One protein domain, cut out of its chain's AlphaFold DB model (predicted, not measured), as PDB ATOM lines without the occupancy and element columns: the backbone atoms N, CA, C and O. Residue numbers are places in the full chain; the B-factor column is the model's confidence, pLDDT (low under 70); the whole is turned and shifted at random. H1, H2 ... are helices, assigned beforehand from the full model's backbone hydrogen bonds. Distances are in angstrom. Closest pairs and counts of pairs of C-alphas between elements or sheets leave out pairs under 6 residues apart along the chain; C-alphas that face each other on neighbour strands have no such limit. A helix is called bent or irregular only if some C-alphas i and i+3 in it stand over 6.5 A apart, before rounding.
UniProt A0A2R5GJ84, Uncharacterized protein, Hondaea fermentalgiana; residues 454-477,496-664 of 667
ATOM      1  N   ARG A 454      85.655  86.052 112.942       87.62
ATOM      2  CA  ARG A 454      86.169  86.253 114.306       87.62
ATOM      3  C   ARG A 454      87.696  86.354 114.329       87.62
ATOM      4  O   ARG A 454      88.396  85.519 113.743       87.62
ATOM      5  N   VAL A 455      88.185  87.356 115.053       91.25
ATOM      6  CA  VAL A 455      89.609  87.656 115.223       91.25
ATOM      7  C   VAL A 455      90.244  86.683 116.212       91.25
ATOM      8  O   VAL A 455      91.144  85.936 115.844       91.25
ATOM      9  N   LEU A 456      89.756  86.643 117.458       91.00
ATOM     10  CA  LEU A 456      90.286  85.745 118.488       91.00
ATOM     11  C   LEU A 456      89.758  84.326 118.267       91.00
ATOM     12  O   LEU A 456      88.577  84.048 118.496       91.00
ATOM     13  N   ARG A 457      90.640  83.448 117.792       88.19
ATOM     14  CA  ARG A 457      90.373  82.044 117.455       88.19
ATOM     15  C   ARG A 457      91.604  81.182 117.758       88.19
ATOM     16  O   ARG A 457      92.692  81.754 117.844       88.19
ATOM     17  N   PRO A 458      91.482  79.844 117.851       86.81
ATOM     18  CA  PRO A 458      92.563  78.975 118.322       86.81
ATOM     19  C   PRO A 458      93.931  79.234 117.685       86.81
ATOM     20  O   PRO A 458      94.916  79.350 118.405       86.81
ATOM     21  N   GLN A 459      93.999  79.422 116.361       85.62
ATOM     22  CA  GLN A 459      95.276  79.679 115.680       85.62
ATOM     23  C   GLN A 459      95.917  81.007 116.121       85.62
ATOM     24  O   GLN A 459      97.121  81.076 116.349       85.62
ATOM     25  N   ILE A 460      95.113  82.062 116.287       91.25
ATOM     26  CA  ILE A 460      95.586  83.379 116.740       91.25
ATOM     27  C   ILE A 460      96.017  83.317 118.211       91.25
ATOM     28  O   ILE A 460      97.035  83.900 118.574       91.25
ATOM     29  N   ILE A 461      95.294  82.557 119.039       93.12
ATOM     30  CA  ILE A 461      95.651  82.311 120.442       93.12
ATOM     31  C   ILE A 461      96.969  81.542 120.553       93.12
ATOM     32  O   ILE A 461      97.811  81.903 121.371       93.12
ATOM     33  N   ALA A 462      97.200  80.547 119.695       90.62
ATOM     34  CA  ALA A 462      98.474  79.834 119.635       90.62
ATOM     35  C   ALA A 462      99.641  80.765 119.253       90.62
ATOM     36  O   ALA A 462     100.698  80.707 119.879       90.62
ATOM     37  N   MET A 463      99.441  81.677 118.290       93.81
ATOM     38  CA  MET A 463     100.449  82.689 117.934       93.81
ATOM     39  C   MET A 463     100.708  83.677 119.083       93.81
ATOM     40  O   MET A 463     101.861  84.002 119.360       93.81
ATOM     41  N   MET A 464      99.660  84.135 119.780       97.06
ATOM     42  CA  MET A 464      99.793  85.013 120.953       97.06
ATOM     43  C   MET A 464     100.552  84.323 122.087       97.06
ATOM     44  O   MET A 464     101.430  84.937 122.690       97.06
ATOM     45  N   ARG A 465     100.253  83.045 122.342       95.19
ATOM     46  CA  ARG A 465     100.959  82.217 123.324       95.19
ATOM     47  C   ARG A 465     102.444  82.123 122.995       95.19
ATOM     48  O   ARG A 465     103.262  82.456 123.840       95.19
ATOM     49  N   ALA A 466     102.780  81.721 121.768       94.44
ATOM     50  CA  ALA A 466     104.169  81.577 121.337       94.44
ATOM     51  C   ALA A 466     104.954  82.889 121.502       94.44
ATOM     52  O   ALA A 466     106.044  82.885 122.071       94.44
ATOM     53  N   ALA A 467     104.365  84.015 121.084       97.31
ATOM     54  CA  ALA A 467     104.952  85.336 121.283       97.31
ATOM     55  C   ALA A 467     105.149  85.647 122.774       97.31
ATOM     56  O   ALA A 467     106.252  85.976 123.200       97.31
ATOM     57  N   ARG A 468     104.105  85.503 123.596       97.50
ATOM     58  CA  ARG A 468     104.155  85.774 125.040       97.50
ATOM     59  C   ARG A 468     105.204  84.928 125.759       97.50
ATOM     60  O   ARG A 468     105.904  85.457 126.618       97.50
ATOM     61  N   ASP A 469     105.307  83.644 125.439       95.69
ATOM     62  CA  ASP A 469     106.253  82.736 126.085       95.69
ATOM     63  C   ASP A 469     107.702  83.143 125.755       95.69
ATOM     64  O   ASP A 469     108.546  83.195 126.652       95.69
ATOM     65  N   GLU A 470     107.972  83.563 124.512       96.56
ATOM     66  CA  GLU A 470     109.257  84.155 124.116       96.56
ATOM     67  C   GLU A 470     109.548  85.455 124.890       96.56
ATOM     68  O   GLU A 470     110.651  85.658 125.405       96.56
ATOM     69  N   LEU A 471     108.538  86.321 125.052       97.88
ATOM     70  CA  LEU A 471     108.662  87.554 125.832       97.88
ATOM     71  C   LEU A 471     108.909  87.285 127.324       97.88
ATOM     72  O   LEU A 471     109.689  88.015 127.938       97.88
ATOM     73  N   ARG A 472     108.261  86.272 127.921       96.44
ATOM     74  CA  ARG A 472     108.439  85.863 129.329       96.44
ATOM     75  C   ARG A 472     109.827  85.260 129.569       96.44
ATOM     76  O   ARG A 472     110.397  85.492 130.632       96.44
ATOM     77  N   ALA A 473     110.370  84.529 128.593       96.19
ATOM     78  CA  ALA A 473     111.716  83.961 128.664       96.19
ATOM     79  C   ALA A 473     112.821  85.034 128.624       96.19
ATOM     80  O   ALA A 473     113.909  84.828 129.166       96.19
ATOM     81  N   ALA A 474     112.545  86.190 128.017       93.62
ATOM     82  CA  ALA A 474     113.433  87.345 128.037       93.62
ATOM     83  C   ALA A 474     113.244  88.210 129.297       93.62
ATOM     84  O   ALA A 474     112.159  88.305 129.869       93.62
ATOM     85  N   GLY A 475     114.303  88.895 129.730       90.06
ATOM     86  CA  GLY A 475     114.254  89.771 130.900       90.06
ATOM     87  C   GLY A 475     115.601  90.411 131.228       90.06
ATOM     88  O   GLY A 475     116.646  89.998 130.721       90.06
ATOM     89  N   GLY A 476     115.583  91.413 132.109       90.69
ATOM     90  CA  GLY A 476     116.799  92.002 132.682       90.69
ATOM     91  C   GLY A 476     117.541  92.994 131.781       90.69
ATOM     92  O   GLY A 476     118.699  93.299 132.061       90.69
ATOM     93  N   LYS A 477     116.903  93.498 130.717       93.81
ATOM     94  CA  LYS A 477     117.451  94.546 129.840       93.81
ATOM     95  C   LYS A 477     116.447  95.676 129.654       93.81
ATOM     96  O   LYS A 477     115.246  95.442 129.695       93.81
ATOM     97  N   SER A 496     109.290  98.245 129.103       96.25
ATOM     98  CA  SER A 496     107.881  98.638 129.296       96.25
ATOM     99  C   SER A 496     106.981  97.962 128.264       96.25
ATOM    100  O   SER A 496     106.015  97.300 128.628       96.25
ATOM    101  N   ALA A 497     107.357  98.042 126.982       97.25
ATOM    102  CA  ALA A 497     106.598  97.426 125.899       97.25
ATOM    103  C   ALA A 497     106.545  95.894 126.029       97.25
ATOM    104  O   ALA A 497     105.509  95.300 125.750       97.25
ATOM    105  N   ARG A 498     107.621  95.249 126.510       98.38
ATOM    106  CA  ARG A 498     107.631  93.804 126.794       98.38
ATOM    107  C   ARG A 498     106.594  93.426 127.854       98.38
ATOM    108  O   ARG A 498     105.859  92.461 127.665       98.38
ATOM    109  N   ARG A 499     106.536  94.169 128.965       98.19
ATOM    110  CA  ARG A 499     105.588  93.908 130.064       98.19
ATOM    111  C   ARG A 499     104.144  94.140 129.634       98.19
ATOM    112  O   ARG A 499     103.311  93.270 129.858       98.19
ATOM    113  N   GLU A 500     103.885  95.257 128.957       98.31
ATOM    114  CA  GLU A 500     102.564  95.581 128.399       98.31
ATOM    115  C   GLU A 500     102.090  94.510 127.404       98.31
ATOM    116  O   GLU A 500     100.919  94.138 127.400       98.31
ATOM    117  N   ALA A 501     102.997  93.976 126.581       98.50
ATOM    118  CA  ALA A 501     102.684  92.897 125.653       98.50
ATOM    119  C   ALA A 501     102.319  91.587 126.367       98.50
ATOM    120  O   ALA A 501     101.342  90.944 125.985       98.50
ATOM    121  N   ILE A 502     103.072  91.198 127.405       98.50
ATOM    122  CA  ILE A 502     102.769  89.999 128.206       98.50
ATOM    123  C   ILE A 502     101.385  90.131 128.848       98.50
ATOM    124  O   ILE A 502     100.576  89.214 128.728       98.50
ATOM    125  N   GLU A 503     101.097  91.278 129.464       98.31
ATOM    126  CA  GLU A 503      99.797  91.561 130.079       98.31
ATOM    127  C   GLU A 503      98.659  91.500 129.049       98.31
ATOM    128  O   GLU A 503      97.669  90.798 129.257       98.31
ATOM    129  N   ALA A 504      98.819  92.169 127.902       98.31
ATOM    130  CA  ALA A 504      97.812  92.181 126.847       98.31
ATOM    131  C   ALA A 504      97.547  90.776 126.286       98.31
ATOM    132  O   ALA A 504      96.388  90.392 126.108       98.31
ATOM    133  N   TYR A 505      98.591  89.988 126.017       98.56
ATOM    134  CA  TYR A 505      98.415  88.623 125.525       98.56
ATOM    135  C   TYR A 505      97.735  87.732 126.561       98.56
ATOM    136  O   TYR A 505      96.752  87.082 126.212       98.56
ATOM    137  N   THR A 506      98.181  87.745 127.819       98.44
ATOM    138  CA  THR A 506      97.552  86.958 128.890       98.44
ATOM    139  C   THR A 506      96.076  87.326 129.054       98.44
ATOM    140  O   THR A 506      95.221  86.441 128.991       98.44
ATOM    141  N   HIS A 507      95.749  88.620 129.136       98.12
ATOM    142  CA  HIS A 507      94.367  89.081 129.262       98.12
ATOM    143  C   HIS A 507      93.478  88.589 128.112       98.12
ATOM    144  O   HIS A 507      92.411  88.027 128.352       98.12
ATOM    145  N   PHE A 508      93.903  88.752 126.855       98.12
ATOM    146  CA  PHE A 508      93.067  88.374 125.710       98.12
ATOM    147  C   PHE A 508      93.045  86.868 125.418       98.12
ATOM    148  O   PHE A 508      92.084  86.385 124.814       98.12
ATOM    149  N   MET A 509      94.042  86.110 125.882       97.81
ATOM    150  CA  MET A 509      93.969  84.648 125.923       97.81
ATOM    151  C   MET A 509      92.877  84.193 126.900       97.81
ATOM    152  O   MET A 509      92.011  83.406 126.514       97.81
ATOM    153  N   CYS A 510      92.851  84.742 128.119       98.06
ATOM    154  CA  CYS A 510      91.782  84.480 129.086       98.06
ATOM    155  C   CYS A 510      90.417  84.982 128.587       98.06
ATOM    156  O   CYS A 510      89.425  84.277 128.745       98.06
ATOM    157  N   PHE A 511      90.361  86.133 127.903       97.88
ATOM    158  CA  PHE A 511      89.138  86.652 127.272       97.88
ATOM    159  C   PHE A 511      88.555  85.668 126.260       97.88
ATOM    160  O   PHE A 511      87.360  85.380 126.289       97.88
ATOM    161  N   PHE A 512      89.402  85.130 125.378       96.31
ATOM    162  CA  PHE A 512      88.998  84.086 124.444       96.31
ATOM    163  C   PHE A 512      88.433  82.875 125.189       96.31
ATOM    164  O   PHE A 512      87.319  82.456 124.897       96.31
ATOM    165  N   ALA A 513      89.159  82.348 126.174       96.06
ATOM    166  CA  ALA A 513      88.744  81.142 126.872       96.06
ATOM    167  C   ALA A 513      87.437  81.329 127.663       96.06
ATOM    168  O   ALA A 513      86.547  80.481 127.598       96.06
ATOM    169  N   ALA A 514      87.280  82.464 128.346       97.12
ATOM    170  CA  ALA A 514      86.072  82.785 129.094       97.12
ATOM    171  C   ALA A 514      84.857  83.004 128.174       97.12
ATOM    172  O   ALA A 514      83.743  82.605 128.520       97.12
ATOM    173  N   ARG A 515      85.064  83.542 126.960       95.75
ATOM    174  CA  ARG A 515      84.022  83.583 125.924       95.75
ATOM    175  C   ARG A 515      83.574  82.182 125.517       95.75
ATOM    176  O   ARG A 515      82.374  81.970 125.398       95.75
ATOM    177  N   GLU A 516      84.491  81.238 125.307       93.44
ATOM    178  CA  GLU A 516      84.111  79.861 124.944       93.44
ATOM    179  C   GLU A 516      83.303  79.182 126.072       93.44
ATOM    180  O   GLU A 516      82.339  78.467 125.795       93.44
ATOM    181  N   VAL A 517      83.621  79.465 127.346       93.81
ATOM    182  CA  VAL A 517      82.805  79.042 128.505       93.81
ATOM    183  C   VAL A 517      81.408  79.655 128.461       93.81
ATOM    184  O   VAL A 517      80.423  78.928 128.576       93.81
ATOM    185  N   PHE A 518      81.306  80.968 128.247       94.94
ATOM    186  CA  PHE A 518      80.024  81.662 128.111       94.94
ATOM    187  C   PHE A 518      79.180  81.104 126.957       94.94
ATOM    188  O   PHE A 518      78.008  80.783 127.144       94.94
ATOM    189  N   GLU A 519      79.771  80.929 125.774       91.69
ATOM    190  CA  GLU A 519      79.061  80.411 124.604       91.69
ATOM    191  C   GLU A 519      78.555  78.986 124.829       91.69
ATOM    192  O   GLU A 519      77.429  78.677 124.438       91.69
ATOM    193  N   ARG A 520      79.339  78.136 125.506       90.00
ATOM    194  CA  ARG A 520      78.908  76.788 125.894       90.00
ATOM    195  C   ARG A 520      77.799  76.817 126.949       90.00
ATOM    196  O   ARG A 520      76.852  76.048 126.831       90.00
ATOM    197  N   ALA A 521      77.873  77.719 127.927       90.19
ATOM    198  CA  ALA A 521      76.841  77.900 128.950       90.19
ATOM    199  C   ALA A 521      75.503  78.398 128.371       90.19
ATOM    200  O   ALA A 521      74.442  78.094 128.910       90.19
ATOM    201  N   CYS A 522      75.524  79.119 127.245       88.50
ATOM    202  CA  CYS A 522      74.312  79.527 126.533       88.50
ATOM    203  C   CYS A 522      73.663  78.412 125.685       88.50
ATOM    204  O   CYS A 522      72.568  78.620 125.153       88.50
ATOM    205  N   GLN A 523      74.301  77.246 125.515       88.06
ATOM    206  CA  GLN A 523      73.739  76.151 124.722       88.06
ATOM    207  C   GLN A 523      72.615  75.433 125.478       88.06
ATOM    208  O   GLN A 523      72.739  75.074 126.647       88.06
ATOM    209  N   SER A 524      71.500  75.181 124.792       80.31
ATOM    210  CA  SER A 524      70.363  74.474 125.385       80.31
ATOM    211  C   SER A 524      70.734  73.043 125.786       80.31
ATOM    212  O   SER A 524      71.268  72.291 124.975       80.31
ATOM    213  N   GLY A 525      70.386  72.654 127.014       79.50
ATOM    214  CA  GLY A 525      70.612  71.298 127.527       79.50
ATOM    215  C   GLY A 525      72.008  71.045 128.103       79.50
ATOM    216  O   GLY A 525      72.291  69.909 128.469       79.50
ATOM    217  N   VAL A 526      72.860  72.070 128.206       82.88
ATOM    218  CA  VAL A 526      74.166  71.974 128.872       82.88
ATOM    219  C   VAL A 526      74.034  72.393 130.340       82.88
ATOM    220  O   VAL A 526      73.530  73.478 130.626       82.88
ATOM    221  N   SER A 527      74.474  71.540 131.271       88.06
ATOM    222  CA  SER A 527      74.519  71.864 132.704       88.06
ATOM    223  C   SER A 527      75.756  72.700 133.040       88.06
ATOM    224  O   SER A 527      76.852  72.411 132.554       88.06
ATOM    225  N   LEU A 528      75.605  73.705 133.906       86.81
ATOM    226  CA  LEU A 528      76.741  74.491 134.399       86.81
ATOM    227  C   LEU A 528      77.684  73.643 135.265       86.81
ATOM    228  O   LEU A 528      78.896  73.802 135.150       86.81
ATOM    229  N   ASP A 529      77.144  72.689 136.030       87.12
ATOM    230  CA  ASP A 529      77.938  71.731 136.812       87.12
ATOM    231  C   ASP A 529      78.782  70.827 135.893       87.12
ATOM    232  O   ASP A 529      79.936  70.526 136.195       87.12
ATOM    233  N   ASP A 530      78.239  70.439 134.730       87.75
ATOM    234  CA  ASP A 530      78.973  69.637 133.739       87.75
ATOM    235  C   ASP A 530      80.097  70.451 133.088       87.75
ATOM    236  O   ASP A 530      81.171  69.916 132.800       87.75
ATOM    237  N   ILE A 531      79.865  71.748 132.844       88.25
ATOM    238  CA  ILE A 531      80.902  72.655 132.344       88.25
ATOM    239  C   ILE A 531      82.015  72.801 133.382       88.25
ATOM    240  O   ILE A 531      83.180  72.645 133.021       88.25
ATOM    241  N   GLU A 532      81.672  73.063 134.644       89.38
ATOM    242  CA  GLU A 532      82.640  73.212 135.734       89.38
ATOM    243  C   GLU A 532      83.480  71.939 135.909       89.38
ATOM    244  O   GLU A 532      84.707  71.991 135.843       89.38
ATOM    245  N   ALA A 533      82.837  70.769 135.974       87.31
ATOM    246  CA  ALA A 533      83.539  69.488 136.025       87.31
ATOM    247  C   ALA A 533      84.444  69.263 134.795       87.31
ATOM    248  O   ALA A 533      85.537  68.700 134.909       87.31
ATOM    249  N   SER A 534      84.009  69.705 133.610       87.19
ATOM    250  CA  SER A 534      84.774  69.574 132.368       87.19
ATOM    251  C   SER A 534      85.975  70.519 132.290       87.19
ATOM    252  O   SER A 534      86.969  70.142 131.662       87.19
ATOM    253  N   LEU A 535      85.922  71.703 132.912       85.88
ATOM    254  CA  LEU A 535      87.045  72.650 132.953       85.88
ATOM    255  C   LEU A 535      88.269  72.017 133.617       85.88
ATOM    256  O   LEU A 535      89.361  72.075 133.056       85.88
ATOM    257  N   THR A 536      88.079  71.334 134.746       79.31
ATOM    258  CA  THR A 536      89.168  70.649 135.458       79.31
ATOM    259  C   THR A 536      89.634  69.384 134.726       79.31
ATOM    260  O   THR A 536      90.827  69.109 134.667       79.31
ATOM    261  N   GLN A 537      88.717  68.608 134.132       81.81
ATOM    262  CA  GLN A 537      89.057  67.350 133.445       81.81
ATOM    263  C   GLN A 537      89.746  67.545 132.088       81.81
ATOM    264  O   GLN A 537      90.541  66.703 131.674       81.81
ATOM    265  N   SER A 538      89.399  68.614 131.367       78.31
ATOM    266  CA  SER A 538      89.897  68.871 130.006       78.31
ATOM    267  C   SER A 538      91.187  69.680 129.989       78.31
ATOM    268  O   SER A 538      91.807  69.809 128.934       78.31
ATOM    269  N   ALA A 539      91.565  70.263 131.124       69.50
ATOM    270  CA  ALA A 539      92.768  71.054 131.229       69.50
ATOM    271  C   ALA A 539      94.014  70.177 131.255       69.50
ATOM    272  O   ALA A 539      94.112  69.195 131.991       69.50
ATOM    273  N   GLU A 540      94.997  70.573 130.462       72.69
ATOM    274  CA  GLU A 540      96.325  69.992 130.523       72.69
ATOM    275  C   GLU A 540      97.216  70.852 131.427       72.69
ATOM    276  O   GLU A 540      97.158  72.078 131.390       72.69
ATOM    277  N   GLY A 541      98.098  70.220 132.211       72.44
ATOM    278  CA  GLY A 541      99.112  70.929 133.013       72.44
ATOM    279  C   GLY A 541     100.195  71.627 132.174       72.44
ATOM    280  O   GLY A 541     101.165  72.152 132.712       72.44
ATOM    281  N   SER A 542     100.053  71.596 130.852       77.44
ATOM    282  CA  SER A 542     100.913  72.229 129.868       77.44
ATOM    283  C   SER A 542     100.129  72.426 128.583       77.44
ATOM    284  O   SER A 542      99.227  71.658 128.267       77.44
ATOM    285  N   TYR A 543     100.530  73.395 127.780       78.44
ATOM    286  CA  TYR A 543      99.991  73.538 126.443       78.44
ATOM    287  C   TYR A 543     100.420  72.396 125.510       78.44
ATOM    288  O   TYR A 543     101.602  72.069 125.449       78.44
ATOM    289  N   ALA A 544      99.492  71.872 124.706       67.06
ATOM    290  CA  ALA A 544      99.847  71.008 123.583       67.06
ATOM    291  C   ALA A 544     100.791  71.725 122.594       67.06
ATOM    292  O   ALA A 544     100.635  72.929 122.313       67.06
ATOM    293  N   GLU A 545     101.747  70.972 122.037       57.28
ATOM    294  CA  GLU A 545     102.506  71.399 120.862       57.28
ATOM    295  C   GLU A 545     101.530  71.534 119.697       57.28
ATOM    296  O   GLU A 545     101.007  70.558 119.166       57.28
ATOM    297  N   VAL A 546     101.237  72.776 119.335       53.12
ATOM    298  CA  VAL A 546     100.438  73.106 118.165       53.12
ATOM    299  C   VAL A 546     101.310  74.032 117.347       53.12
ATOM    300  O   VAL A 546     101.612  75.144 117.790       53.12
ATOM    301  N   GLU A 547     101.745  73.568 116.178       50.50
ATOM    302  CA  GLU A 547     102.344  74.476 115.210       50.50
ATOM    303  C   GLU A 547     101.287  75.516 114.820       50.50
ATOM    304  O   GLU A 547     100.151  75.138 114.511       50.50
ATOM    305  N   PRO A 548     101.604  76.821 114.843       51.31
ATOM    306  CA  PRO A 548     100.684  77.843 114.375       51.31
ATOM    307  C   PRO A 548     100.491  77.679 112.862       51.31
ATOM    308  O   PRO A 548     101.207  78.261 112.052       51.31
ATOM    309  N   THR A 549      99.536  76.851 112.451       46.44
ATOM    310  CA  THR A 549      99.222  76.684 111.036       46.44
ATOM    311  C   THR A 549      98.360  77.856 110.578       46.44
ATOM    312  O   THR A 549      97.379  78.251 111.218       46.44
ATOM    313  N   MET A 550      98.739  78.454 109.451       51.38
ATOM    314  CA  MET A 550      97.884  79.404 108.750       51.38
ATOM    315  C   MET A 550      96.763  78.603 108.086       51.38
ATOM    316  O   MET A 550      96.921  78.087 106.987       51.38
ATOM    317  N   ASP A 551      95.633  78.464 108.774       53.06
ATOM    318  CA  ASP A 551      94.398  77.957 108.172       53.06
ATOM    319  C   ASP A 551      93.918  79.029 107.181       53.06
ATOM    320  O   ASP A 551      93.316  80.037 107.563       53.06
ATOM    321  N   TYR A 552      94.338  78.869 105.926       52.84
ATOM    322  CA  TYR A 552      94.372  79.936 104.935       52.84
ATOM    323  C   TYR A 552      92.985  80.501 104.648       52.84
ATOM    324  O   TYR A 552      92.810  81.714 104.712       52.84
ATOM    325  N   VAL A 553      91.986  79.637 104.478       53.16
ATOM    326  CA  VAL A 553      90.565  79.972 104.455       53.16
ATOM    327  C   VAL A 553      89.804  78.654 104.725       53.16
ATOM    328  O   VAL A 553      90.021  77.655 104.052       53.16
ATOM    329  N   ASP A 554      88.952  78.588 105.753       48.34
ATOM    330  CA  ASP A 554      88.118  77.399 106.033       48.34
ATOM    331  C   ASP A 554      86.822  77.476 105.205       48.34
ATOM    332  O   ASP A 554      85.755  77.773 105.745       48.34
ATOM    333  N   THR A 555      86.914  77.267 103.886       48.41
ATOM    334  CA  THR A 555      85.746  77.113 102.984       48.41
ATOM    335  C   THR A 555      85.215  75.688 102.932       48.41
ATOM    336  O   THR A 555      84.408  75.381 102.050       48.41
ATOM    337  N   GLY A 556      85.606  74.835 103.893       36.53
ATOM    338  CA  GLY A 556      85.032  73.506 104.074       36.53
ATOM    339  C   GLY A 556      83.531  73.550 103.805       36.53
ATOM    340  O   GLY A 556      82.855  74.496 104.234       36.53
ATOM    341  N   THR A 557      83.068  72.589 102.998       38.94
ATOM    342  CA  THR A 557      81.738  72.570 102.380       38.94
ATOM    343  C   THR A 557      80.651  73.079 103.327       38.94
ATOM    344  O   THR A 557      80.735  72.923 104.546       38.94
ATOM    345  N   ARG A 558      79.599  73.672 102.745       37.19
ATOM    346  CA  ARG A 558      78.476  74.399 103.375       37.19
ATOM    347  C   ARG A 558      77.818  73.735 104.615       37.19
ATOM    348  O   ARG A 558      76.952  74.366 105.210       37.19
ATOM    349  N   LEU A 559      78.214  72.525 105.030       32.69
ATOM    350  CA  LEU A 559      77.722  71.790 106.198       32.69
ATOM    351  C   LEU A 559      78.764  71.253 107.213       32.69
ATOM    352  O   LEU A 559      78.345  70.873 108.305       32.69
ATOM    353  N   GLU A 560      80.077  71.218 106.955       38.31
ATOM    354  CA  GLU A 560      80.978  70.401 107.806       38.31
ATOM    355  C   GLU A 560      81.677  71.175 108.943       38.31
ATOM    356  O   GLU A 560      81.805  70.667 110.053       38.31
ATOM    357  N   ALA A 561      82.040  72.448 108.760       41.38
ATOM    358  CA  ALA A 561      82.940  73.126 109.710       41.38
ATOM    359  C   ALA A 561      82.287  73.803 110.947       41.38
ATOM    360  O   ALA A 561      82.994  74.435 111.726       41.38
ATOM    361  N   LEU A 562      80.957  73.760 111.132       37.56
ATOM    362  CA  LEU A 562      80.302  74.148 112.418       37.56
ATOM    363  C   LEU A 562      79.826  72.950 113.227       37.56
ATOM    364  O   LEU A 562      79.470  73.102 114.390       37.56
ATOM    365  N   SER A 563      79.797  71.790 112.589       43.88
ATOM    366  CA  SER A 563      79.158  70.586 113.097       43.88
ATOM    367  C   SER A 563      80.186  69.553 113.534       43.88
ATOM    368  O   SER A 563      79.780  68.540 114.084       43.88
ATOM    369  N   ASP A 564      81.475  69.781 113.255       54.75
ATOM    370  CA  ASP A 564      82.559  68.862 113.582       54.75
ATOM    371  C   ASP A 564      82.804  68.852 115.101       54.75
ATOM    372  O   ASP A 564      83.402  69.795 115.642       54.75
ATOM    373  N   PRO A 565      82.362  67.800 115.815       59.53
ATOM    374  CA  PRO A 565      82.514  67.723 117.259       59.53
ATOM    375  C   PRO A 565      83.989  67.651 117.670       59.53
ATOM    376  O   PRO A 565      84.320  68.027 118.791       59.53
ATOM    377  N   SER A 566      84.882  67.213 116.770       66.06
ATOM    378  CA  SER A 566      86.316  67.123 117.054       66.06
ATOM    379  C   SER A 566      86.946  68.513 117.199       66.06
ATOM    380  O   SER A 566      87.567  68.798 118.223       66.06
ATOM    381  N   ARG A 567      86.673  69.432 116.263       69.06
ATOM    382  CA  ARG A 567      87.134  70.830 116.336       69.06
ATOM    383  C   ARG A 567      86.547  71.573 117.534       69.06
ATOM    384  O   ARG A 567      87.257  72.334 118.187       69.06
ATOM    385  N   ALA A 568      85.270  71.355 117.851       73.75
ATOM    386  CA  ALA A 568      84.650  71.956 119.035       73.75
ATOM    387  C   ALA A 568      85.326  71.478 120.335       73.75
ATOM    388  O   ALA A 568      85.576  72.278 121.239       73.75
ATOM    389  N   GLN A 569      85.682  70.193 120.405       81.75
ATOM    390  CA  GLN A 569      86.405  69.629 121.541       81.75
ATOM    391  C   GLN A 569      87.839  70.177 121.651       81.75
ATOM    392  O   GLN A 569      88.295  70.452 122.759       81.75
ATOM    393  N   GLU A 570      88.543  70.379 120.535       82.88
ATOM    394  CA  GLU A 570      89.878  71.000 120.520       82.88
ATOM    395  C   GLU A 570      89.849  72.453 121.012       82.88
ATOM    396  O   GLU A 570      90.672  72.846 121.841       82.88
ATOM    397  N   VAL A 571      88.873  73.240 120.546       84.44
ATOM    398  CA  VAL A 571      88.651  74.621 121.006       84.44
ATOM    399  C   VAL A 571      88.391  74.642 122.511       84.44
ATOM    400  O   VAL A 571      89.008  75.429 123.230       84.44
ATOM    401  N   TRP A 572      87.528  73.745 122.995       88.06
ATOM    402  CA  TRP A 572      87.219  73.627 124.418       88.06
ATOM    403  C   TRP A 572      88.447  73.271 125.254       88.06
ATOM    404  O   TRP A 572      88.716  73.907 126.270       88.06
ATOM    405  N   LYS A 573      89.224  72.282 124.806       88.75
ATOM    406  CA  LYS A 573      90.451  71.847 125.473       88.75
ATOM    407  C   LYS A 573      91.466  72.986 125.584       88.75
ATOM    408  O   LYS A 573      92.060  73.183 126.646       88.75
ATOM    409  N   LEU A 574      91.634  73.767 124.514       89.19
ATOM    410  CA  LEU A 574      92.481  74.958 124.528       89.19
ATOM    411  C   LEU A 574      91.969  75.994 125.536       89.19
ATOM    412  O   LEU A 574      92.762  76.501 126.326       89.19
ATOM    413  N   ALA A 575      90.667  76.292 125.533       91.50
ATOM    414  CA  ALA A 575      90.067  77.244 126.465       91.50
ATOM    415  C   ALA A 575      90.267  76.819 127.931       91.50
ATOM    416  O   ALA A 575      90.781  77.602 128.728       91.50
ATOM    417  N   ALA A 576      89.954  75.565 128.273       92.00
ATOM    418  CA  ALA A 576      90.145  75.023 129.619       92.00
ATOM    419  C   ALA A 576      91.616  75.103 130.071       92.00
ATOM    420  O   ALA A 576      91.908  75.570 131.168       92.00
ATOM    421  N   THR A 577      92.550  74.732 129.188       92.44
ATOM    422  CA  THR A 577      93.996  74.803 129.466       92.44
ATOM    423  C   THR A 577      94.467  76.243 129.685       92.44
ATOM    424  O   THR A 577      95.238  76.506 130.603       92.44
ATOM    425  N   VAL A 578      93.986  77.204 128.885       94.12
ATOM    426  CA  VAL A 578      94.300  78.630 129.079       94.12
ATOM    427  C   VAL A 578      93.797  79.128 130.433       94.12
ATOM    428  O   VAL A 578      94.549  79.800 131.133       94.12
ATOM    429  N   LEU A 579      92.561  78.798 130.821       94.62
ATOM    430  CA  LEU A 579      92.009  79.226 132.111       94.62
ATOM    431  C   LEU A 579      92.811  78.652 133.279       94.62
ATOM    432  O   LEU A 579      93.150  79.395 134.193       94.62
ATOM    433  N   GLN A 580      93.170  77.370 133.232       92.69
ATOM    434  CA  GLN A 580      93.910  76.723 134.318       92.69
ATOM    435  C   GLN A 580      95.344  77.240 134.466       92.69
ATOM    436  O   GLN A 580      95.818  77.426 135.584       92.69
ATOM    437  N   LEU A 581      96.036  77.514 133.357       92.12
ATOM    438  CA  LEU A 581      97.419  77.997 133.406       92.12
ATOM    439  C   LEU A 581      97.524  79.502 133.676       92.12
ATOM    440  O   LEU A 581      98.489  79.939 134.293       92.12
ATOM    441  N   GLU A 582      96.562  80.297 133.205       94.12
ATOM    442  CA  GLU A 582      96.702  81.760 133.139       94.12
ATOM    443  C   GLU A 582      95.581  82.520 133.859       94.12
ATOM    444  O   GLU A 582      95.682  83.729 134.040       94.12
ATOM    445  N   GLY A 583      94.509  81.850 134.291       93.06
ATOM    446  CA  GLY A 583      93.368  82.497 134.947       93.06
ATOM    447  C   GLY A 583      93.772  83.271 136.202       93.06
ATOM    448  O   GLY A 583      93.342  84.407 136.397       93.06
ATOM    449  N   SER A 584      94.679  82.710 137.006       94.12
ATOM    450  CA  SER A 584      95.155  83.378 138.223       94.12
ATOM    451  C   SER A 584      95.915  84.686 137.947       94.12
ATOM    452  O   SER A 584      95.787  85.625 138.733       94.12
ATOM    453  N   ASP A 585      96.601  84.803 136.800       94.19
ATOM    454  CA  ASP A 585      97.305  86.029 136.387       94.19
ATOM    455  C   ASP A 585      96.329  87.189 136.111       94.19
ATOM    456  O   ASP A 585      96.717  88.355 136.192       94.19
ATOM    457  N   VAL A 586      95.060  86.885 135.808       95.00
ATOM    458  CA  VAL A 586      93.993  87.877 135.581       95.00
ATOM    459  C   VAL A 586      92.969  87.937 136.721       95.00
ATOM    460  O   VAL A 586      91.939  88.595 136.579       95.00
ATOM    461  N   GLY A 587      93.246  87.279 137.854       92.56
ATOM    462  CA  GLY A 587      92.377  87.279 139.037       92.56
ATOM    463  C   GLY A 587      91.157  86.356 138.947       92.56
ATOM    464  O   GLY A 587      90.188  86.556 139.678       92.56
ATOM    465  N   LEU A 588      91.191  85.362 138.060       91.88
ATOM    466  CA  LEU A 588      90.123  84.393 137.832       91.88
ATOM    467  C   LEU A 588      90.422  83.069 138.563       91.88
ATOM    468  O   LEU A 588      91.544  82.562 138.512       91.88
ATOM    469  N   ASP A 589      89.405  82.481 139.201       92.19
ATOM    470  CA  ASP A 589      89.432  81.117 139.748       92.19
ATOM    471  C   ASP A 589      88.897  80.141 138.686       92.19
ATOM    472  O   ASP A 589      87.693  80.078 138.428       92.19
ATOM    473  N   ALA A 590      89.808  79.424 138.021       88.94
ATOM    474  CA  ALA A 590      89.501  78.586 136.859       88.94
ATOM    475  C   ALA A 590      88.642  77.358 137.188       88.94
ATOM    476  O   ALA A 590      88.013  76.805 136.285       88.94
ATOM    477  N   ASP A 591      88.588  76.968 138.462       86.62
ATOM    478  CA  ASP A 591      87.789  75.840 138.939       86.62
ATOM    479  C   ASP A 591      86.329  76.223 139.203       86.62
ATOM    480  O   ASP A 591      85.505  75.344 139.425       86.62
ATOM    481  N   LYS A 592      85.988  77.519 139.180       90.62
ATOM    482  CA  LYS A 592      84.628  78.002 139.443       90.62
ATOM    483  C   LYS A 592      84.056  78.700 138.227       90.62
ATOM    484  O   LYS A 592      84.455  79.822 137.897       90.62
ATOM    485  N   ILE A 593      83.023  78.114 137.621       91.94
ATOM    486  CA  ILE A 593      82.371  78.706 136.444       91.94
ATOM    487  C   ILE A 593      81.820  80.108 136.741       91.94
ATOM    488  O   ILE A 593      81.889  81.000 135.895       91.94
ATOM    489  N   GLN A 594      81.355  80.346 137.973       92.44
ATOM    490  CA  GLN A 594      80.905  81.663 138.422       92.44
ATOM    491  C   GLN A 594      82.018  82.719 138.349       92.44
ATOM    492  O   GLN A 594      81.752  83.855 137.955       92.44
ATOM    493  N   SER A 595      83.256  82.358 138.709       94.69
ATOM    494  CA  SER A 595      84.400  83.272 138.631       94.69
ATOM    495  C   SER A 595      84.742  83.588 137.177       94.69
ATOM    496  O   SER A 595      84.922  84.758 136.840       94.69
ATOM    497  N   VAL A 596      84.727  82.577 136.300       96.00
ATOM    498  CA  VAL A 596      84.977  82.747 134.859       96.00
ATOM    499  C   VAL A 596      83.944  83.670 134.211       96.00
ATOM    500  O   VAL A 596      84.308  84.625 133.523       96.00
ATOM    501  N   LEU A 597      82.654  83.411 134.441       95.81
ATOM    502  CA  LEU A 597      81.565  84.203 133.871       95.81
ATOM    503  C   LEU A 597      81.540  85.631 134.431       95.81
ATOM    504  O   LEU A 597      81.371  86.584 133.669       95.81
ATOM    505  N   GLY A 598      81.756  85.791 135.742       95.94
ATOM    506  CA  GLY A 598      81.841  87.100 136.389       95.94
ATOM    507  C   GLY A 598      82.970  87.955 135.814       95.94
ATOM    508  O   GLY A 598      82.739  89.098 135.421       95.94
ATOM    509  N   TRP A 599      84.159  87.371 135.659       97.56
ATOM    510  CA  TRP A 599      85.296  88.047 135.036       97.56
ATOM    511  C   TRP A 599      85.025  88.393 133.564       97.56
ATOM    512  O   TRP A 599      85.284  89.516 133.134       97.56
ATOM    513  N   TYR A 600      84.440  87.474 132.784       97.94
ATOM    514  CA  TYR A 600      84.127  87.729 131.372       97.94
ATOM    515  C   TYR A 600      83.158  88.903 131.194       97.94
ATOM    516  O   TYR A 600      83.337  89.737 130.306       97.94
ATOM    517  N   ARG A 601      82.156  89.007 132.073       97.56
ATOM    518  CA  ARG A 601      81.220  90.135 132.110       97.56
ATOM    519  C   ARG A 601      81.937  91.466 132.338       97.56
ATOM    520  O   ARG A 601      81.647  92.442 131.648       97.56
ATOM    521  N   GLU A 602      82.858  91.519 133.296       97.31
ATOM    522  CA  GLU A 602      83.657  92.719 133.570       97.31
ATOM    523  C   GLU A 602      84.555  93.073 132.380       97.31
ATOM    524  O   GLU A 602      84.549  94.219 131.924       97.31
ATOM    525  N   ALA A 603      85.229  92.078 131.800       97.06
ATOM    526  CA  ALA A 603      86.079  92.259 130.630       97.06
ATOM    527  C   ALA A 603      85.291  92.735 129.390       97.06
ATOM    528  O   ALA A 603      85.794  93.538 128.605       97.06
ATOM    529  N   LEU A 604      84.033  92.305 129.211       97.31
ATOM    530  CA  LEU A 604      83.138  92.812 128.161       97.31
ATOM    531  C   LEU A 604      82.787  94.295 128.356       97.31
ATOM    532  O   LEU A 604      82.774  95.065 127.388       97.31
ATOM    533  N   CYS A 605      82.509  94.708 129.594       96.88
ATOM    534  CA  CYS A 605      82.274  96.113 129.922       96.88
ATOM    535  C   CYS A 605      83.530  96.953 129.650       96.88
ATOM    536  O   CYS A 605      83.446  97.965 128.952       96.88
ATOM    537  N   GLU A 606      84.697  96.488 130.100       95.50
ATOM    538  CA  GLU A 606      85.980  97.153 129.856       95.50
ATOM    539  C   GLU A 606      86.292  97.251 128.353       95.50
ATOM    540  O   GLU A 606      86.711  98.301 127.862       95.50
ATOM    541  N   LEU A 607      86.033  96.187 127.584       94.88
ATOM    542  CA  LEU A 607      86.167  96.173 126.127       94.88
ATOM    543  C   LEU A 607      85.316  97.273 125.473       94.88
ATOM    544  O   LEU A 607      85.806  98.017 124.619       94.88
ATOM    545  N   SER A 608      84.050  97.392 125.882       94.88
ATOM    546  CA  SER A 608      83.124  98.421 125.392       94.88
ATOM    547  C   SER A 608      83.652  99.835 125.653       94.88
ATOM    548  O   SER A 608      83.677 100.680 124.750       94.88
ATOM    549  N   GLU A 609      84.147 100.085 126.867       92.75
ATOM    550  CA  GLU A 609      84.730 101.367 127.269       92.75
ATOM    551  C   GLU A 609      86.034 101.674 126.525       92.75
ATOM    552  O   GLU A 609      86.219 102.794 126.036       92.75
ATOM    553  N   LYS A 610      86.919 100.681 126.363       91.50
ATOM    554  CA  LYS A 610      88.167 100.799 125.591       91.50
ATOM    555  C   LYS A 610      87.892 101.163 124.136       91.50
ATOM    556  O   LYS A 610      88.560 102.043 123.590       91.50
ATOM    557  N   VAL A 611      86.901 100.535 123.502       92.56
ATOM    558  CA  VAL A 611      86.512 100.828 122.113       92.56
ATOM    559  C   VAL A 611      85.965 102.250 121.976       92.56
ATOM    560  O   VAL A 611      86.389 102.978 121.074       92.56
ATOM    561  N   ALA A 612      85.089 102.681 122.889       91.06
ATOM    562  CA  ALA A 612      84.576 104.051 122.907       91.06
ATOM    563  C   ALA A 612      85.706 105.075 123.125       91.06
ATOM    564  O   ALA A 612      85.863 106.009 122.338       91.06
ATOM    565  N   THR A 613      86.563 104.846 124.123       89.12
ATOM    566  CA  THR A 613      87.708 105.711 124.452       89.12
ATOM    567  C   THR A 613      88.691 105.808 123.288       89.12
ATOM    568  O   THR A 613      89.134 106.899 122.930       89.12
ATOM    569  N   SER A 614      89.012 104.679 122.645       87.50
ATOM    570  CA  SER A 614      89.883 104.636 121.467       87.50
ATOM    571  C   SER A 614      89.361 105.536 120.349       87.50
ATOM    572  O   SER A 614      90.151 106.234 119.718       87.50
ATOM    573  N   LYS A 615      88.045 105.554 120.118       87.25
ATOM    574  CA  LYS A 615      87.416 106.395 119.094       87.25
ATOM    575  C   LYS A 615      87.328 107.871 119.509       87.25
ATOM    576  O   LYS A 615      87.518 108.751 118.667       87.25
ATOM    577  N   GLN A 616      87.118 108.155 120.795       87.75
ATOM    578  CA  GLN A 616      87.089 109.517 121.342       87.75
ATOM    579  C   GLN A 616      88.451 110.232 121.275       87.75
ATOM    580  O   GLN A 616      88.477 111.461 121.211       87.75
ATOM    581  N   LYS A 617      89.588 109.514 121.253       86.56
ATOM    582  CA  LYS A 617      90.934 110.124 121.146       86.56
ATOM    583  C   LYS A 617      91.052 111.070 119.937       86.56
ATOM    584  O   LYS A 617      91.599 112.167 120.074       86.56
ATOM    585  N   ASP A 618      90.508 110.679 118.784       82.69
ATOM    586  CA  ASP A 618      90.518 111.506 117.569       82.69
ATOM    587  C   ASP A 618      89.574 112.708 117.682       82.69
ATOM    588  O   ASP A 618      89.936 113.813 117.283       82.69
ATOM    589  N   GLU A 619      88.398 112.526 118.288       85.88
ATOM    590  CA  GLU A 619      87.443 113.610 118.544       85.88
ATOM    591  C   GLU A 619      88.045 114.673 119.472       85.88
ATOM    592  O   GLU A 619      88.035 115.865 119.163       85.88
ATOM    593  N   GLN A 620      88.649 114.245 120.586       88.62
ATOM    594  CA  GLN A 620      89.302 115.141 121.536       88.62
ATOM    595  C   GLN A 620      90.468 115.896 120.897       88.62
ATOM    596  O   GLN A 620      90.664 117.078 121.186       88.62
ATOM    597  N   ARG A 621      91.246 115.233 120.033       89.56
ATOM    598  CA  ARG A 621      92.327 115.871 119.275       89.56
ATOM    599  C   ARG A 621      91.766 116.886 118.277       89.56
ATOM    600  O   ARG A 621      92.234 118.021 118.257       89.56
ATOM    601  N   GLY A 622      90.741 116.511 117.517       90.31
ATOM    602  CA  GLY A 622      90.056 117.378 116.559       90.31
ATOM    603  C   GLY A 622      89.494 118.638 117.211       90.31
ATOM    604  O   GLY A 622      89.803 119.741 116.771       90.31
ATOM    605  N   LYS A 623      88.784 118.496 118.338       90.75
ATOM    606  CA  LYS A 623      88.241 119.615 119.127       90.75
ATOM    607  C   LYS A 623      89.309 120.606 119.593       90.75
ATOM    608  O   LYS A 623      89.036 121.800 119.664       90.75
ATOM    609  N   ARG A 624      90.509 120.125 119.942       94.19
ATOM    610  CA  ARG A 624      91.621 120.985 120.389       94.19
ATOM    611  C   ARG A 624      92.290 121.735 119.237       94.19
ATOM    612  O   ARG A 624      92.831 122.808 119.473       94.19
ATOM    613  N   ILE A 625      92.300 121.157 118.036       95.38
ATOM    614  CA  ILE A 625      93.103 121.649 116.906       95.38
ATOM    615  C   ILE A 625      92.261 122.443 115.896       95.38
ATOM    616  O   ILE A 625      92.748 123.429 115.349       95.38
ATOM    617  N   ILE A 626      91.015 122.035 115.632       94.31
ATOM    618  CA  ILE A 626      90.203 122.535 114.514       94.31
ATOM    619  C   ILE A 626      89.033 123.390 115.037       94.31
ATOM    620  O   ILE A 626      88.141 122.869 115.717       94.31
ATOM    621  N   PRO A 627      88.969 124.694 114.695       94.12
ATOM    622  CA  PRO A 627      87.807 125.527 114.994       94.12
ATOM    623  C   PRO A 627      86.525 124.949 114.379       94.12
ATOM    624  O   PRO A 627      86.500 124.590 113.206       94.12
ATOM    625  N   GLY A 628      85.448 124.859 115.165       89.75
ATOM    626  CA  GLY A 628      84.155 124.349 114.690       89.75
ATOM    627  C   GLY A 628      84.066 122.826 114.509       89.75
ATOM    628  O   GLY A 628      83.036 122.354 114.038       89.75
ATOM    629  N   TYR A 629      85.076 122.046 114.925       90.12
ATOM    630  CA  TYR A 629      85.109 120.580 114.756       90.12
ATOM    631  C   TYR A 629      83.818 119.883 115.219       90.12
ATOM    632  O   TYR A 629      83.239 119.091 114.485       90.12
ATOM    633  N   MET A 630      83.314 120.239 116.405       86.19
ATOM    634  CA  MET A 630      82.103 119.631 116.981       86.19
ATOM    635  C   MET A 630      80.804 120.012 116.259       86.19
ATOM    636  O   MET A 630      79.792 119.354 116.451       86.19
ATOM    637  N   ALA A 631      80.804 121.078 115.452       86.75
ATOM    638  CA  ALA A 631      79.652 121.417 114.619       86.75
ATOM    639  C   ALA A 631      79.624 120.585 113.325       86.75
ATOM    640  O   ALA A 631      78.556 120.376 112.755       86.75
ATOM    641  N   ALA A 632      80.788 120.112 112.867       86.88
ATOM    642  CA  ALA A 632      80.934 119.301 111.660       86.88
ATOM    643  C   ALA A 632      80.923 117.787 111.937       86.88
ATOM    644  O   ALA A 632      80.675 116.995 111.027       86.88
ATOM    645  N   HIS A 633      81.201 117.377 113.175       82.25
ATOM    646  CA  HIS A 633      81.311 115.977 113.566       82.25
ATOM    647  C   HIS A 633      80.385 115.657 114.737       82.25
ATOM    648  O   HIS A 633      80.401 116.338 115.761       82.25
ATOM    649  N   GLY A 634      79.594 114.597 114.565       71.69
ATOM    650  CA  GLY A 634      78.745 114.035 115.610       71.69
ATOM    651  C   GLY A 634      79.542 113.465 116.788       71.69
ATOM    652  O   GLY A 634      80.743 113.202 116.669       71.69
ATOM    653  N   SER A 635      78.871 113.271 117.924       73.12
ATOM    654  CA  SER A 635      79.494 112.699 119.126       73.12
ATOM    655  C   SER A 635      79.705 111.200 118.948       73.12
ATOM    656  O   SER A 635      78.796 110.485 118.516       73.12
ATOM    657  N   VAL A 636      80.879 110.698 119.342       70.00
ATOM    658  CA  VAL A 636      81.201 109.262 119.275       70.00
ATOM    659  C   VAL A 636      80.180 108.399 120.013       70.00
ATOM    660  O   VAL A 636      79.832 107.321 119.534       70.00
ATOM    661  N   ASP A 637      79.653 108.880 121.140       63.69
ATOM    662  CA  ASP A 637      78.699 108.124 121.953       63.69
ATOM    663  C   ASP A 637      77.316 107.971 121.310       63.69
ATOM    664  O   ASP A 637      76.584 107.044 121.662       63.69
ATOM    665  N   VAL A 638      76.968 108.850 120.368       62.56
ATOM    666  CA  VAL A 638      75.639 108.912 119.741       62.56
ATOM    667  C   VAL A 638      75.671 108.361 118.311       62.56
ATOM    668  O   VAL A 638      74.767 107.624 117.900       62.56
ATOM    669  N   ASP A 639      76.730 108.656 117.561       74.12
ATOM    670  CA  ASP A 639      76.719 108.513 116.104       74.12
ATOM    671  C   ASP A 639      77.586 107.359 115.573       74.12
ATOM    672  O   ASP A 639      77.405 106.924 114.429       74.12
ATOM    673  N   ASP A 640      78.499 106.800 116.378       89.12
ATOM    674  CA  ASP A 640      79.393 105.740 115.907       89.12
ATOM    675  C   ASP A 640      78.724 104.351 115.920       89.12
ATOM    676  O   ASP A 640      78.422 103.763 116.961       89.12
ATOM    677  N   LYS A 641      78.520 103.785 114.724       91.06
ATOM    678  CA  LYS A 641      77.852 102.485 114.533       91.06
ATOM    679  C   LYS A 641      78.581 101.314 115.203       91.06
ATOM    680  O   LYS A 641      77.913 100.362 115.601       91.06
ATOM    681  N   VAL A 642      79.912 101.357 115.312       92.81
ATOM    682  CA  VAL A 642      80.711 100.286 115.932       92.81
ATOM    683  C   VAL A 642      80.503 100.314 117.439       92.81
ATOM    684  O   VAL A 642      80.185  99.280 118.022       92.81
ATOM    685  N   VAL A 643      80.607 101.499 118.052       93.00
ATOM    686  CA  VAL A 643      80.397 101.682 119.497       93.00
ATOM    687  C   VAL A 643      78.981 101.263 119.896       93.00
ATOM    688  O   VAL A 643      78.818 100.514 120.857       93.00
ATOM    689  N   ARG A 644      77.953 101.671 119.141       92.62
ATOM    690  CA  ARG A 644      76.562 101.278 119.436       92.62
ATOM    691  C   ARG A 644      76.334  99.774 119.319       92.62
ATOM    692  O   ARG A 644      75.825  99.174 120.260       92.62
ATOM    693  N   ARG A 645      76.758  99.161 118.205       94.56
ATOM    694  CA  ARG A 645      76.623  97.709 117.996       94.56
ATOM    695  C   ARG A 645      77.329  96.926 119.102       94.56
ATOM    696  O   ARG A 645      76.777  95.951 119.599       94.56
ATOM    697  N   LEU A 646      78.519  97.369 119.514       95.12
ATOM    698  CA  LEU A 646      79.251  96.746 120.612       95.12
ATOM    699  C   LEU A 646      78.525  96.904 121.953       95.12
ATOM    700  O   LEU A 646      78.391  95.926 122.676       95.12
ATOM    701  N   ARG A 647      78.008  98.095 122.276       94.75
ATOM    702  CA  ARG A 647      77.228  98.324 123.506       94.75
ATOM    703  C   ARG A 647      75.974  97.457 123.565       94.75
ATOM    704  O   ARG A 647      75.685  96.892 124.611       94.75
ATOM    705  N   GLU A 648      75.249  97.330 122.457       95.06
ATOM    706  CA  GLU A 648      74.070  96.460 122.358       95.06
ATOM    707  C   GLU A 648      74.436  94.986 122.575       95.06
ATOM    708  O   GLU A 648      73.750  94.280 123.317       95.06
ATOM    709  N   MET A 649      75.541  94.540 121.968       95.12
ATOM    710  CA  MET A 649      76.089  93.192 122.134       95.12
ATOM    711  C   MET A 649      76.480  92.921 123.591       95.12
ATOM    712  O   MET A 649      75.981  91.973 124.186       95.12
ATOM    713  N   VAL A 650      77.290  93.800 124.188       96.75
ATOM    714  CA  VAL A 650      77.750  93.694 125.580       96.75
ATOM    715  C   VAL A 650      76.573  93.738 126.551       96.75
ATOM    716  O   VAL A 650      76.484  92.900 127.436       96.75
ATOM    717  N   ALA A 651      75.613  94.647 126.365       96.75
ATOM    718  CA  ALA A 651      74.441  94.723 127.234       96.75
ATOM    719  C   ALA A 651      73.584  93.450 127.179       96.75
ATOM    720  O   ALA A 651      73.004  93.055 128.188       96.75
ATOM    721  N   ARG A 652      73.469  92.819 126.004       96.94
ATOM    722  CA  ARG A 652      72.786  91.530 125.858       96.94
ATOM    723  C   ARG A 652      73.561  90.422 126.567       96.94
ATOM    724  O   ARG A 652      72.956  89.697 127.348       96.94
ATOM    725  N   ASP A 653      74.860  90.314 126.316       96.50
ATOM    726  CA  ASP A 653      75.675  89.219 126.839       96.50
ATOM    727  C   ASP A 653      75.842  89.329 128.365       96.50
ATOM    728  O   ASP A 653      75.700  88.328 129.057       96.50
ATOM    729  N   CYS A 654      75.980  90.538 128.925       97.06
ATOM    730  CA  CYS A 654      75.985  90.748 130.378       97.06
ATOM    731  C   CYS A 654      74.678  90.303 131.048       97.06
ATOM    732  O   CYS A 654      74.734  89.705 132.115       97.06
ATOM    733  N   ARG A 655      73.509  90.544 130.428       96.38
ATOM    734  CA  ARG A 655      72.229  90.040 130.967       96.38
ATOM    735  C   ARG A 655      72.185  88.516 130.977       96.38
ATOM    736  O   ARG A 655      71.785  87.938 131.975       96.38
ATOM    737  N   LEU A 656      72.631  87.882 129.892       95.75
ATOM    738  CA  LEU A 656      72.700  86.422 129.817       95.75
ATOM    739  C   LEU A 656      73.648  85.853 130.875       95.75
ATOM    740  O   LEU A 656      73.325  84.852 131.503       95.75
ATOM    741  N   ILE A 657      74.792  86.498 131.108       95.12
ATOM    742  CA  ILE A 657      75.714  86.105 132.179       95.12
ATOM    743  C   ILE A 657      75.055  86.259 133.553       95.12
ATOM    744  O   ILE A 657      75.143  85.339 134.361       95.12
ATOM    745  N   ASP A 658      74.383  87.383 133.814       94.06
ATOM    746  CA  ASP A 658      73.695  87.629 135.086       94.06
ATOM    747  C   ASP A 658      72.614  86.556 135.349       94.06
ATOM    748  O   ASP A 658      72.522  86.039 136.464       94.06
ATOM    749  N   ASP A 659      71.868  86.151 134.315       92.94
ATOM    750  CA  ASP A 659      70.876  85.068 134.387       92.94
ATOM    751  C   ASP A 659      71.527  83.696 134.652       92.94
ATOM    752  O   ASP A 659      71.054  82.937 135.501       92.94
ATOM    753  N   LEU A 660      72.634  83.379 133.965       91.88
ATOM    754  CA  LEU A 660      73.389  82.132 134.163       91.88
ATOM    755  C   LEU A 660      73.975  82.045 135.577       91.88
ATOM    756  O   LEU A 660      73.869  81.011 136.232       91.88
ATOM    757  N   VAL A 661      74.559  83.137 136.072       88.56
ATOM    758  CA  VAL A 661      75.129  83.207 137.422       88.56
ATOM    759  C   VAL A 661      74.035  83.112 138.487       88.56
ATOM    760  O   VAL A 661      74.242  82.465 139.511       88.56
ATOM    761  N   ALA A 662      72.859  83.701 138.258       87.44
ATOM    762  CA  ALA A 662      71.725  83.591 139.175       87.44
ATOM    763  C   ALA A 662      71.138  82.170 139.255       87.44
ATOM    764  O   ALA A 662      70.509  81.833 140.262       87.44
ATOM    765  N   ALA A 663      71.332  81.352 138.216       83.88
ATOM    766  CA  ALA A 663      70.894  79.959 138.172       83.88
ATOM    767  C   ALA A 663      71.826  78.994 138.930       83.88
ATOM    768  O   ALA A 663      71.416  77.869 139.218       83.88
ATOM    769  N   LEU A 664      73.050  79.416 139.274       79.25
ATOM    770  CA  LEU A 664      73.978  78.613 140.071       79.25
ATOM    771  C   LEU A 664      73.527  78.539 141.543       79.25
ATOM    772  O   LEU A 664      72.976  79.512 142.073       79.25
TER     773      LEU A 664
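What this domain is: This is residues 454 to 477 and 496 to 664 of the 667 residues of an uncharacterized protein of Hondaea fermentalgiana (UniProt A0A2R5GJ84). A long two-helix arm, H5 and H8 side by side and running opposite ways, reaches out from a cluster of crossed helices, H1 to H4, with H2 through its middle; H6 and H7 lie in the turn at the arm's far end. Residues 552 to 566 stick out. You find 193 residues printed with eight named helices, H1 to H8 in chain order, and no named strand: the class is all helix. The whole is only just compact, close to loose, with a radius of gyration of the C-alphas of 19.5 A and spans of 61 by 48 by 39 A.

How they stand to each other: Start at H1, residues 458 to 473, which touches H2, residues 496 to 521, closest at the C-alphas of Arg 468 and Ile 502, 5.5 A apart. With residues 506 to 517 alone, H2 touches H4, residues 565 to 586, at a steep tilt of 48 degrees; the closest C-alphas, of Ala 513 and Ala 575, are 4.1 A apart. H3, residues 528 to 538, touches H4 about perpendicular, at 86 degrees, closest at the C-alphas of Leu 535 and Ala 576, 5.1 A apart. Next comes the hub, H5, residues 593 to 625, touching five helices, among them H2, closest at the C-alphas of Ala 514 and Tyr 600, 5.8 A apart. H8, residues 641 to 663, touches H5 at a shallow tilt of 19 degrees, opposite ways; the closest C-alphas, of Arg 601 and Cys 654, are 5.5 A apart. H7, residues 636 to 639, touches H5, with the C-alphas of Gln 616 and Val 636 closest at 6.2 A. H6, residues 629 to 632, only just touches H5, only at the corner, with 3 pairs of C-alphas within 8 A. Every O i to N i+4 pair is within hydrogen-bond range in H1, H2 and H8, against 6 of 7 in H3, 15 of 18 in H4 and 27 of 29 in H5; H6 and H7 are too short for such a pair.

Where its parts are: Find C-alpha 458 at (92.563, 78.975, 118.322), where H1 begins and runs 22.3 A. H2 runs 37.3 A, and H4, 29.6 A long, is irregular, with C-alphas 581 and 584 7.6 A apart. H5 runs 48.4 A from C-alpha 593 at (82.371, 78.706, 136.444), and H8 runs 33.4 A to C-alpha 663 at (70.894, 79.959, 138.172).

The domain as a whole: The C-alphas farthest apart, of Gln 537 and Pro 627, are 61.0 A apart. Residues 478 to 495 are cut out, with 10.4 A from C-alpha 477 to C-alpha 496. The link from H3 to H4, 26 residues, is long. Confidence is under 70 at residues 539, 544 to 567 and 637 to 638.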